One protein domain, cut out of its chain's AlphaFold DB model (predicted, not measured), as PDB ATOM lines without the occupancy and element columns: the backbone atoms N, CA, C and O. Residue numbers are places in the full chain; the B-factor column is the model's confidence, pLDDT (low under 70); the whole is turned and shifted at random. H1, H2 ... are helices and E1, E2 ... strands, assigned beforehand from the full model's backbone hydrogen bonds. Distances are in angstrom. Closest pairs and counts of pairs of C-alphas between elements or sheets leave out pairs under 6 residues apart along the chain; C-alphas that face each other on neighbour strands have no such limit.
ATOM      1  N   GLY A   4     -10.510  35.879  17.078       48.59
ATOM      2  CA  GLY A   4     -10.835  34.456  16.918       48.59
ATOM      3  C   GLY A   4     -12.213  34.203  16.298       48.59
ATOM      4  O   GLY A   4     -12.342  33.349  15.427       48.59
ATOM      5  N   GLU A   5     -13.230  34.996  16.662       46.44
ATOM      6  CA  GLU A   5     -14.567  34.912  16.047       46.44
ATOM      7  C   GLU A   5     -14.521  35.297  14.557       46.44
ATOM      8  O   GLU A   5     -15.190  34.675  13.739       46.44
ATOM      9  N   ARG A   6     -13.693  36.280  14.177       45.78
ATOM     10  CA  ARG A   6     -13.483  36.648  12.763       45.78
ATOM     11  C   ARG A   6     -12.759  35.568  11.967       45.78
ATOM     12  O   ARG A   6     -13.070  35.381  10.796       45.78
ATOM     13  N   LEU A   7     -11.800  34.887  12.585       50.69
ATOM     14  CA  LEU A   7     -10.974  33.871  11.940       50.69
ATOM     15  C   LEU A   7     -11.776  32.596  11.625       50.69
ATOM     16  O   LEU A   7     -11.671  32.064  10.524       50.69
ATOM     17  N   VAL A   8     -12.645  32.174  12.557       50.84
ATOM     18  CA  VAL A   8     -13.605  31.072  12.352       50.84
ATOM     19  C   VAL A   8     -14.575  31.401  11.213       50.84
ATOM     20  O   VAL A   8     -14.778  30.577  10.324       50.84
ATOM     21  N   TYR A   9     -15.108  32.629  11.177       47.31
ATOM     22  CA  TYR A   9     -15.970  33.080  10.078       47.31
ATOM     23  C   TYR A   9     -15.237  33.154   8.727       47.31
ATOM     24  O   TYR A   9     -15.814  32.778   7.718       47.31
ATOM     25  N   LEU A  10     -13.967  33.570   8.683       46.44
ATOM     26  CA  LEU A  10     -13.173  33.646   7.442       46.44
ATOM     27  C   LEU A  10     -12.892  32.274   6.802       46.44
ATOM     28  O   LEU A  10     -12.764  32.182   5.576       46.44
ATOM     29  N   ILE A  11     -12.788  31.217   7.613       50.19
ATOM     30  CA  ILE A  11     -12.634  29.840   7.124       50.19
ATOM     31  C   ILE A  11     -13.965  29.316   6.566       50.19
ATOM     32  O   ILE A  11     -13.977  28.716   5.490       50.19
ATOM     33  N   LEU A  12     -15.078  29.600   7.248       49.62
ATOM     34  CA  LEU A  12     -16.431  29.241   6.803       49.62
ATOM     35  C   LEU A  12     -16.876  30.037   5.559       49.62
ATOM     36  O   LEU A  12     -17.466  29.482   4.640       49.62
ATOM     37  N   GLU A  13     -16.511  31.316   5.438       42.69
ATOM     38  CA  GLU A  13     -16.853  32.128   4.260       42.69
ATOM     39  C   GLU A  13     -16.185  31.627   2.962       42.69
ATOM     40  O   GLU A  13     -16.700  31.884   1.873       42.69
ATOM     41  N   ASN A  14     -15.072  30.882   3.047       47.84
ATOM     42  CA  ASN A  14     -14.416  30.269   1.881       47.84
ATOM     43  C   ASN A  14     -14.807  28.799   1.644       47.84
ATOM     44  O   ASN A  14     -14.623  28.291   0.535       47.84
ATOM     45  N   ILE A  15     -15.345  28.115   2.655       57.38
ATOM     46  CA  ILE A  15     -15.780  26.717   2.602       57.38
ATOM     47  C   ILE A  15     -17.225  26.707   3.083       57.38
ATOM     48  O   ILE A  15     -17.461  26.716   4.284       57.38
ATOM     49  N   GLY A  16     -18.180  26.701   2.148       68.88
ATOM     50  CA  GLY A  16     -19.595  26.895   2.474       68.88
ATOM     51  C   GLY A  16     -20.064  26.066   3.676       68.88
ATOM     52  O   GLY A  16     -19.729  24.883   3.769       68.88
ATOM     53  N   ASP A  17     -20.848  26.698   4.557       75.50
ATOM     54  CA  ASP A  17     -21.283  26.194   5.874       75.50
ATOM     55  C   ASP A  17     -21.751  24.729   5.871       75.50
ATOM     56  O   ASP A  17     -21.526  23.990   6.826       75.50
ATOM     57  N   GLU A  18     -22.352  24.277   4.770       83.81
ATOM     58  CA  GLU A  18     -22.813  22.902   4.575       83.81
ATOM     59  C   GLU A  18     -21.671  21.868   4.546       83.81
ATOM     60  O   GLU A  18     -21.802  20.779   5.106       83.81
ATOM     61  N   VAL A  19     -20.530  22.190   3.927       87.56
ATOM     62  CA  VAL A  19     -19.356  21.302   3.888       87.56
ATOM     63  C   VAL A  19     -18.729  21.203   5.273       87.56
ATOM     64  O   VAL A  19     -18.437  20.097   5.729       87.56
ATOM     65  N   ALA A  20     -18.557  22.336   5.957       86.81
ATOM     66  CA  ALA A  20     -18.022  22.353   7.315       86.81
ATOM     67  C   ALA A  20     -18.922  21.554   8.266       86.81
ATOM     68  O   ALA A  20     -18.444  20.655   8.956       86.81
ATOM     69  N   LEU A  21     -20.233  21.805   8.233       89.31
ATOM     70  CA  LEU A  21     -21.212  21.100   9.055       89.31
ATOM     71  C   LEU A  21     -21.227  19.593   8.783       89.31
ATOM     72  O   LEU A  21     -21.190  18.817   9.734       89.31
ATOM     73  N   ARG A  22     -21.201  19.159   7.516       91.81
ATOM     74  CA  ARG A  22     -21.134  17.729   7.168       91.81
ATOM     75  C   ARG A  22     -19.913  17.050   7.789       91.81
ATOM     76  O   ARG A  22     -20.045  15.973   8.362       91.81
ATOM     77  N   ASN A  23     -18.738  17.671   7.688       92.25
ATOM     78  CA  ASN A  23     -17.506  17.100   8.235       92.25
ATOM     79  C   ASN A  23     -17.520  17.125   9.774       92.25
ATOM     80  O   ASN A  23     -17.084  16.165  10.404       92.25
ATOM     81  N   ILE A  24     -18.090  18.162  10.397       91.62
ATOM     82  CA  ILE A  24     -18.300  18.199  11.853       91.62
ATOM     83  C   ILE A  24     -19.229  17.054  12.288       91.62
ATOM     84  O   ILE A  24     -18.889  16.311  13.208       91.62
ATOM     85  N   CYS A  25     -20.355  16.848  11.605       91.88
ATOM     86  CA  CYS A  25     -21.259  15.726  11.856       91.88
ATOM     87  C   CYS A  25     -20.551  14.369  11.697       91.88
ATOM     88  O   CYS A  25     -20.676  13.516  12.575       91.88
ATOM     89  N   GLU A  26     -19.738  14.187  10.649       93.38
ATOM     90  CA  GLU A  26     -18.924  12.978  10.443       93.38
ATOM     91  C   GLU A  26     -17.966  12.729  11.622       93.38
ATOM     92  O   GLU A  26     -17.925  11.628  12.171       93.38
ATOM     93  N   ALA A  27     -17.249  13.764  12.075       92.56
ATOM     94  CA  ALA A  27     -16.301  13.678  13.188       92.56
ATOM     95  C   ALA A  27     -16.960  13.337  14.541       92.56
ATOM     96  O   ALA A  27     -16.317  12.782  15.446       92.56
ATOM     97  N   HIS A  28     -18.241  13.673  14.696       90.38
ATOM     98  CA  HIS A  28     -19.040  13.374  15.885       90.38
ATOM     99  C   HIS A  28     -19.940  12.144  15.728       90.38
ATOM    100  O   HIS A  28     -20.577  11.752  16.702       90.38
ATOM    101  N   ILE A  29     -19.932  11.484  14.562       90.94
ATOM    102  CA  ILE A  29     -20.784  10.323  14.253       90.94
ATOM    103  C   ILE A  29     -22.273  10.682  14.425       90.94
ATOM    104  O   ILE A  29     -23.045   9.959  15.051       90.94
ATOM    105  N   ILE A  30     -22.659  11.845  13.897       90.44
ATOM    106  CA  ILE A  30     -24.025  12.377  13.922       90.44
ATOM    107  C   ILE A  30     -24.567  12.383  12.494       90.44
ATOM    108  O   ILE A  30     -23.883  12.823  11.568       90.44
ATOM    109  N   GLU A  31     -25.808  11.942  12.302       90.62
ATOM    110  CA  GLU A  31     -26.497  12.094  11.024       90.62
ATOM    111  C   GLU A  31     -27.038  13.527  10.895       90.62
ATOM    112  O   GLU A  31     -27.867  13.977  11.681       90.62
ATOM    113  N   MET A  32     -26.564  14.275   9.895       85.88
ATOM    114  CA  MET A  32     -26.915  15.694   9.709       85.88
ATOM    115  C   MET A  32     -28.421  15.931   9.473       85.88
ATOM    116  O   MET A  32     -28.923  17.024   9.736       85.88
ATOM    117  N   GLU A  33     -29.144  14.922   8.978       88.94
ATOM    118  CA  GLU A  33     -30.600  14.967   8.780       88.94
ATOM    119  C   GLU A  33     -31.386  14.850  10.099       88.94
ATOM    120  O   GLU A  33     -32.553  15.242  10.144       88.94
ATOM    121  N   GLU A  34     -30.761  14.344  11.168       89.88
ATOM    122  CA  GLU A  34     -31.400  14.114  12.470       89.88
ATOM    123  C   GLU A  34     -31.314  15.316  13.421       89.88
ATOM    124  O   GLU A  34     -31.989  15.320  14.451       89.88
ATOM    125  N   ILE A  35     -30.522  16.338  13.079       88.56
ATOM    126  CA  ILE A  35     -30.301  17.521  13.921       88.56
ATOM    127  C   ILE A  35     -31.082  18.746  13.437       88.56
ATOM    128  O   ILE A  35     -31.225  18.997  12.233       88.56
ATOM    129  N   ASP A  36     -31.576  19.538  14.387       91.31
ATOM    130  CA  ASP A  36     -32.312  20.767  14.095       91.31
ATOM    131  C   ASP A  36     -31.387  21.951  13.745       91.31
ATOM    132  O   ASP A  36     -30.163  21.889  13.872       91.31
ATOM    133  N   ASP A  37     -31.961  23.058  13.267       88.62
ATOM    134  CA  ASP A  37     -31.166  24.216  12.832       88.62
ATOM    135  C   ASP A  37     -30.371  24.867  13.975       88.62
ATOM    136  O   ASP A  37     -29.304  25.436  13.740       88.62
ATOM    137  N   ARG A  38     -30.844  24.744  15.220       88.31
ATOM    138  CA  ARG A  38     -30.142  25.265  16.394       88.31
ATOM    139  C   ARG A  38     -28.941  24.389  16.740       88.31
ATOM    140  O   ARG A  38     -27.894  24.915  17.110       88.31
ATOM    141  N   GLU A  39     -29.078  23.074  16.629       89.00
ATOM    142  CA  GLU A  39     -27.977  22.126  16.799       89.00
ATOM    143  C   GLU A  39     -26.916  22.304  15.709       89.00
ATOM    144  O   GLU A  39     -25.725  22.314  16.016       89.00
ATOM    145  N   LYS A  40     -27.328  22.539  14.457       88.06
ATOM    146  CA  LYS A  40     -26.409  22.866  13.354       88.06
ATOM    147  C   LYS A  40     -25.603  24.132  13.636       88.06
ATOM    148  O   LYS A  40     -24.378  24.110  13.537       88.06
ATOM    149  N   GLU A  41     -26.278  25.216  14.022       86.62
ATOM    150  CA  GLU A  41     -25.637  26.487  14.375       86.62
ATOM    151  C   GLU A  41     -24.667  26.304  15.556       86.62
ATOM    152  O   GLU A  41     -23.529  26.773  15.523       86.62
ATOM    153  N   PHE A  42     -25.074  25.540  16.573       86.50
ATOM    154  CA  PHE A  42     -24.219  25.212  17.709       86.50
ATOM    155  C   PHE A  42     -22.957  24.440  17.296       86.50
ATOM    156  O   PHE A  42     -21.855  24.800  17.716       86.50
ATOM    157  N   LEU A  43     -23.089  23.402  16.465       87.81
ATOM    158  CA  LEU A  43     -21.962  22.597  15.991       87.81
ATOM    159  C   LEU A  43     -20.967  23.434  15.182       87.81
ATOM    160  O   LEU A  43     -19.763  23.347  15.436       87.81
ATOM    161  N   ILE A  44     -21.462  24.278  14.271       85.44
ATOM    162  CA  ILE A  44     -20.637  25.183  13.455       85.44
ATOM    163  C   ILE A  44     -19.867  26.174  14.335       85.44
ATOM    164  O   ILE A  44     -18.691  26.425  14.090       85.44
ATOM    165  N   HIS A  45     -20.498  26.731  15.371       84.19
ATOM    166  CA  HIS A  45     -19.853  27.737  16.217       84.19
ATOM    167  C   HIS A  45     -18.891  27.174  17.258       84.19
ATOM    168  O   HIS A  45     -18.043  27.911  17.763       84.19
ATOM    169  N   THR A  46     -19.025  25.898  17.611       85.31
ATOM    170  CA  THR A  46     -18.200  25.282  18.655       85.31
ATOM    171  C   THR A  46     -17.039  24.471  18.106       85.31
ATOM    172  O   THR A  46     -16.077  24.264  18.836       85.31
ATOM    173  N   ASN A  47     -17.066  24.055  16.841       87.94
ATOM    174  CA  ASN A  47     -16.010  23.245  16.234       87.94
ATOM    175  C   ASN A  47     -15.229  24.043  15.189       87.94
ATOM    176  O   ASN A  47     -15.665  25.095  14.725       87.94
ATOM    177  N   GLN A  48     -14.058  23.533  14.810       87.62
ATOM    178  CA  GLN A  48     -13.238  24.142  13.765       87.62
ATOM    179  C   GLN A  48     -12.931  23.111  12.685       87.62
ATOM    180  O   GLN A  48     -12.419  22.031  12.980       87.62
ATOM    181  N   PHE A  49     -13.259  23.451  11.441       89.12
ATOM    182  CA  PHE A  49     -12.962  22.645  10.262       89.12
ATOM    183  C   PHE A  49     -11.769  23.229   9.502       89.12
ATOM    184  O   PHE A  49     -11.674  24.441   9.322       89.12
ATOM    185  N   TYR A  50     -10.897  22.358   9.007       88.94
ATOM    186  CA  TYR A  50      -9.735  22.699   8.196       88.94
ATOM    187  C   TYR A  50      -9.753  21.854   6.933       88.94
ATOM    188  O   TYR A  50      -9.786  20.627   7.002       88.94
ATOM    189  N   SER A  51      -9.665  22.487   5.767       86.50
ATOM    190  CA  SER A  51      -9.608  21.767   4.487       86.50
ATOM    191  C   SER A  51      -8.316  20.965   4.302       86.50
ATOM    192  O   SER A  51      -8.278  20.019   3.519       86.50
ATOM    193  N   ASN A  52      -7.235  21.336   4.992       87.56
ATOM    194  CA  ASN A  52      -5.956  20.637   4.949       87.56
ATOM    195  C   ASN A  52      -5.087  20.971   6.180       87.56
ATOM    196  O   ASN A  52      -5.445  21.807   7.006       87.56
ATOM    197  N   VAL A  53      -3.935  20.302   6.285       88.38
ATOM    198  CA  VAL A  53      -2.976  20.484   7.390       88.38
ATOM    199  C   VAL A  53      -2.323  21.873   7.365       88.38
ATOM    200  O   VAL A  53      -2.054  22.436   8.419       88.38
ATOM    201  N   GLU A  54      -2.088  22.448   6.181       88.75
ATOM    202  CA  GLU A  54      -1.495  23.790   6.042       88.75
ATOM    203  C   GLU A  54      -2.415  24.857   6.641       88.75
ATOM    204  O   GLU A  54      -1.958  25.682   7.418       88.75
ATOM    205  N   ALA A  55      -3.724  24.763   6.391       86.75
ATOM    206  CA  ALA A  55      -4.726  25.655   6.960       86.75
ATOM    207  C   ALA A  55      -4.755  25.599   8.492       86.75
ATOM    208  O   ALA A  55      -4.958  26.625   9.130       86.75
ATOM    209  N   PHE A  56      -4.537  24.424   9.092       87.44
ATOM    210  CA  PHE A  56      -4.385  24.304  10.541       87.44
ATOM    211  C   PHE A  56      -3.112  25.012  11.033       87.44
ATOM    212  O   PHE A  56      -3.184  25.843  11.938       87.44
ATOM    213  N   MET A  57      -1.960  24.711  10.424       87.69
ATOM    214  CA  MET A  57      -0.669  25.279  10.838       87.69
ATOM    215  C   MET A  57      -0.635  26.803  10.674       87.69
ATOM    216  O   MET A  57      -0.156  27.501  11.562       87.69
ATOM    217  N   ASP A  58      -1.192  27.327   9.580       86.25
ATOM    218  CA  ASP A  58      -1.283  28.765   9.316       86.25
ATOM    219  C   ASP A  58      -2.146  29.484  10.362       86.25
ATOM    220  O   ASP A  58      -1.840  30.615  10.749       86.25
ATOM    221  N   LEU A  59      -3.219  28.836  10.830       83.75
ATOM    222  CA  LEU A  59      -4.158  29.422  11.783       83.75
ATOM    223  C   LEU A  59      -3.609  29.462  13.207       83.75
ATOM    224  O   LEU A  59      -3.758  30.466  13.905       83.75
ATOM    225  N   HIS A  60      -3.014  28.351  13.638       82.88
ATOM    226  CA  HIS A  60      -2.579  28.164  15.021       82.88
ATOM    227  C   HIS A  60      -1.103  28.493  15.230       82.88
ATOM    228  O   HIS A  60      -0.650  28.552  16.365       82.88
ATOM    229  N   LEU A  61      -0.365  28.781  14.149       81.25
ATOM    230  CA  LEU A  61       1.092  28.957  14.161       81.25
ATOM    231  C   LEU A  61       1.823  27.720  14.716       81.25
ATOM    232  O   LEU A  61       2.898  27.840  15.303       81.25
ATOM    233  N   GLU A  62       1.231  26.543  14.505       83.44
ATOM    234  CA  GLU A  62       1.678  25.264  15.059       83.44
ATOM    235  C   GLU A  62       2.538  24.459  14.084       83.44
ATOM    236  O   GLU A  62       2.608  24.724  12.880       83.44
ATOM    237  N   THR A  63       3.198  23.429  14.615       89.50
ATOM    238  CA  THR A  63       4.004  22.500  13.815       89.50
ATOM    239  C   THR A  63       3.196  21.301  13.323       89.50
ATOM    240  O   THR A  63       2.175  20.917  13.892       89.50
ATOM    241  N   LYS A  64       3.708  20.631  12.285       90.69
ATOM    242  CA  LYS A  64       3.147  19.357  11.824       90.69
ATOM    243  C   LYS A  64       3.199  18.263  12.900       90.69
ATOM    244  O   LYS A  64       2.299  17.438  12.960       90.69
ATOM    245  N   GLU A  65       4.236  18.258  13.736       93.25
ATOM    246  CA  GLU A  65       4.379  17.282  14.825       93.25
ATOM    247  C   GLU A  65       3.250  17.437  15.855       93.25
ATOM    248  O   GLU A  65       2.704  16.443  16.326       93.25
ATOM    249  N   GLU A  66       2.850  18.678  16.140       91.44
ATOM    250  CA  GLU A  66       1.708  18.984  17.005       91.44
ATOM    251  C   GLU A  66       0.381  18.561  16.372       91.44
ATOM    252  O   GLU A  66      -0.444  17.924  17.025       91.44
ATOM    253  N   PHE A  67       0.198  18.823  15.076       91.88
ATOM    254  CA  PHE A  67      -0.970  18.336  14.343       91.88
ATOM    255  C   PHE A  67      -1.086  16.805  14.382       91.88
ATOM    256  O   PHE A  67      -2.163  16.275  14.650       91.88
ATOM    257  N   ASP A  68       0.015  16.091  14.132       93.69
ATOM    258  CA  ASP A  68       0.041  14.628  14.157       93.69
ATOM    259  C   ASP A  68      -0.266  14.103  15.576       93.69
ATOM    260  O   ASP A  68      -1.039  13.157  15.723       93.69
ATOM    261  N   TYR A  69       0.236  14.765  16.628       94.44
ATOM    262  CA  TYR A  69      -0.108  14.445  18.019       94.44
ATOM    263  C   TYR A  69      -1.606  14.622  18.316       94.44
ATOM    264  O   TYR A  69      -2.224  13.729  18.894       94.44
ATOM    265  N   LEU A  70      -2.203  15.741  17.892       92.81
ATOM    266  CA  LEU A  70      -3.634  16.019  18.074       92.81
ATOM    267  C   LEU A  70      -4.525  15.067  17.261       92.81
ATOM    268  O   LEU A  70      -5.646  14.744  17.660       92.81
ATOM    269  N   LEU A  71      -4.033  14.601  16.112       93.56
ATOM    270  CA  LEU A  71      -4.701  13.578  15.317       93.56
ATOM    271  C   LEU A  71      -4.656  12.210  16.017       93.56
ATOM    272  O   LEU A  71      -5.646  11.482  16.016       93.56
ATOM    273  N   GLU A  72      -3.524  11.858  16.630       94.06
ATOM    274  CA  GLU A  72      -3.365  10.618  17.398       94.06
ATOM    275  C   GLU A  72      -4.158  10.623  18.714       94.06
ATOM    276  O   GLU A  72      -4.685   9.579  19.109       94.06
ATOM    277  N   SER A  73      -4.281  11.777  19.382       92.31
ATOM    278  CA  SER A  73      -5.099  11.930  20.595       92.31
ATOM    279  C   SER A  73      -6.604  11.868  20.310       92.31
ATOM    280  O   SER A  73      -7.388  11.558  21.208       92.31
ATOM    281  N   GLY A  74      -7.006  12.119  19.058       90.31
ATOM    282  CA  GLY A  74      -8.400  12.191  18.628       90.31
ATOM    283  C   GLY A  74      -9.056  13.554  18.870       90.31
ATOM    284  O   GLY A  74     -10.266  13.680  18.663       90.31
ATOM    285  N   ASP A  75      -8.280  14.563  19.280       90.69
ATOM    286  CA  ASP A  75      -8.744  15.951  19.384       90.69
ATOM    287  C   ASP A  75      -9.013  16.533  17.992       90.69
ATOM    288  O   ASP A  75      -9.993  17.250  17.783       90.69
ATOM    289  N   ILE A  76      -8.185  16.160  17.012       93.44
ATOM    290  CA  ILE A  76      -8.447  16.379  15.592       93.44
ATOM    291  C   ILE A  76      -8.865  15.059  14.958       93.44
ATOM    292  O   ILE A  76      -8.214  14.032  15.112       93.44
ATOM    293  N   VAL A  77      -9.947  15.093  14.187       93.69
ATOM    294  CA  VAL A  77     -10.453  13.939  13.451       93.69
ATOM    295  C   VAL A  77     -10.363  14.207  11.962       93.69
ATOM    296  O   VAL A  77     -10.819  15.235  11.462       93.69
ATOM    297  N   LYS A  78      -9.772  13.257  11.235       94.19
ATOM    298  CA  LYS A  78      -9.797  13.251   9.775       94.19
ATOM    299  C   LYS A  78     -11.194  12.878   9.283       94.19
ATOM    300  O   LYS A  78     -11.768  11.896   9.740       94.19
ATOM    301  N   THR A  79     -11.681  13.641   8.320       92.81
ATOM    302  CA  THR A  79     -13.017  13.539   7.718       92.81
ATOM    303  C   THR A  79     -12.896  13.471   6.197       92.81
ATOM    304  O   THR A  79     -11.782  13.532   5.658       92.81
ATOM    305  N   SER A  80     -14.018  13.327   5.495       89.25
ATOM    306  CA  SER A  80     -14.046  13.175   4.037       89.25
ATOM    307  C   SER A  80     -13.357  14.318   3.282       89.25
ATOM    308  O   SER A  80     -12.619  14.056   2.331       89.25
ATOM    309  N   ASP A  81     -13.561  15.569   3.707       89.19
ATOM    310  CA  ASP A  81     -13.075  16.759   2.993       89.19
ATOM    311  C   ASP A  81     -11.947  17.501   3.729       89.19
ATOM    312  O   ASP A  81     -11.471  18.530   3.251       89.19
ATOM    313  N   GLY A  82     -11.516  17.012   4.894       91.00
ATOM    314  CA  GLY A  82     -10.507  17.699   5.693       91.00
ATOM    315  C   GLY A  82     -10.380  17.161   7.110       91.00
ATOM    316  O   GLY A  82     -10.396  15.951   7.347       91.00
ATOM    317  N   PHE A  83     -10.238  18.069   8.065       92.25
ATOM    318  CA  PHE A  83      -9.996  17.766   9.467       92.25
ATOM    319  C   PHE A  83     -10.893  18.614  10.355       92.25
ATOM    320  O   PHE A  83     -11.105  19.793  10.081       92.25
ATOM    321  N   VAL A  84     -11.392  18.029  11.436       91.62
ATOM    322  CA  VAL A  84     -12.212  18.727  12.426       91.62
ATOM    323  C   VAL A  84     -11.511  18.662  13.763       91.62
ATOM    324  O   VAL A  84     -11.284  17.571  14.280       91.62
ATOM    325  N   TRP A  85     -11.210  19.819  14.342       91.31
ATOM    326  CA  TRP A  85     -10.871  19.887  15.755       91.31
ATOM    327  C   TRP A  85     -12.165  19.811  16.558       91.31
ATOM    328  O   TRP A  85     -12.993  20.727  16.539       91.31
ATOM    329  N   LYS A  86     -12.338  18.678  17.236       85.62
ATOM    330  CA  LYS A  86     -13.442  18.418  18.147       85.62
ATOM    331  C   LYS A  86     -13.200  19.189  19.431       85.62
ATOM    332  O   LYS A  86     -12.428  18.761  20.286       85.62
TER     333      LYS A  86
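What this domain is: This is residues 4 to 86 of the 89 residues of an uncharacterized protein of Lachnospiraceae bacterium (UniProt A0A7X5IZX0). A small antiparallel sheet of three short strands, E1, E3 and E2, forms the core, with helices over both faces: H2 crosses one face, and H4 and H5 cover the other. H3 packs on H2 and makes one end of the longest axis, with H5 at the other end, while H1 lies by the edge strand E1. The printed part has 83 residues, with five named helices and three named strands in the order H1 H2 H3 E1 H4 H5 E2 E3, and is mostly helix. It is compact, with a radius of gyration of the C-alphas of 12.4 A and spans of 37 by 26 by 18 A.

Where its parts are: H1, residues 4 to 14, measures 16.0 A and begins at C-alpha 4 (-10.835, 34.456, 16.918). H2, residues 17 to 28, measures 16.4 A, and H3, residues 37 to 46, 14.3 A. E1, residues 48 to 50, begins at C-alpha 48 (-13.238, 24.142, 13.765). H4, residues 53 to 60, measures 10.8 A, and H5, residues 64 to 73, 14.1 A. E2 is residues 76 to 78, and E3, residues 83 to 85, ends at C-alpha 85 (-10.871, 19.887, 15.755); each strand measures 6.7 A.

How they stand to each other: E3 is the inner strand. It is antiparallel to E1, with N 50 and O 83 at 2.8 A, within hydrogen-bond range, and forms a hairpin with E2, with N 77 and O 84 at 2.8 A. E1, H4, H5 and E2 make a split strand-helix-strand unit, two strands running the same way with E3 between them in the sheet, and its crossover is right-handed. H2 runs across the strands at a height of 8.6 A over the sheet; the closest C-alphas of H2 and E3, Ile 24 and Val 84, are 6.1 A apart. H4 and H5 are on the opposite face from H2. H4 runs along the strands, at 25 degrees to E1 on the local plane, and H5 stands up from the sheet at 62 degrees. H4 and H5 touch, about perpendicular at 83 degrees, with C-alphas 57 and 64 closest at 7.1 A. H2 and H3 touch, about perpendicular at 79 degrees, with C-alphas 21 and 44 closest at 6.0 A; H3 is not on the sheet. H1 only grazes the sheet with residues 8 to 12. Every O i to N i+4 pair is within hydrogen-bond range in H2, H3, H4 and H5, and 6 of 7 in H1.

The domain as a whole: The C-alphas farthest apart, Asp 36 and Glu 65, are 36.9 A apart. The printed part has no cut and no long link. Mean pLDDT of the printed part is 83.1, but residues 4 to 16 are under 70.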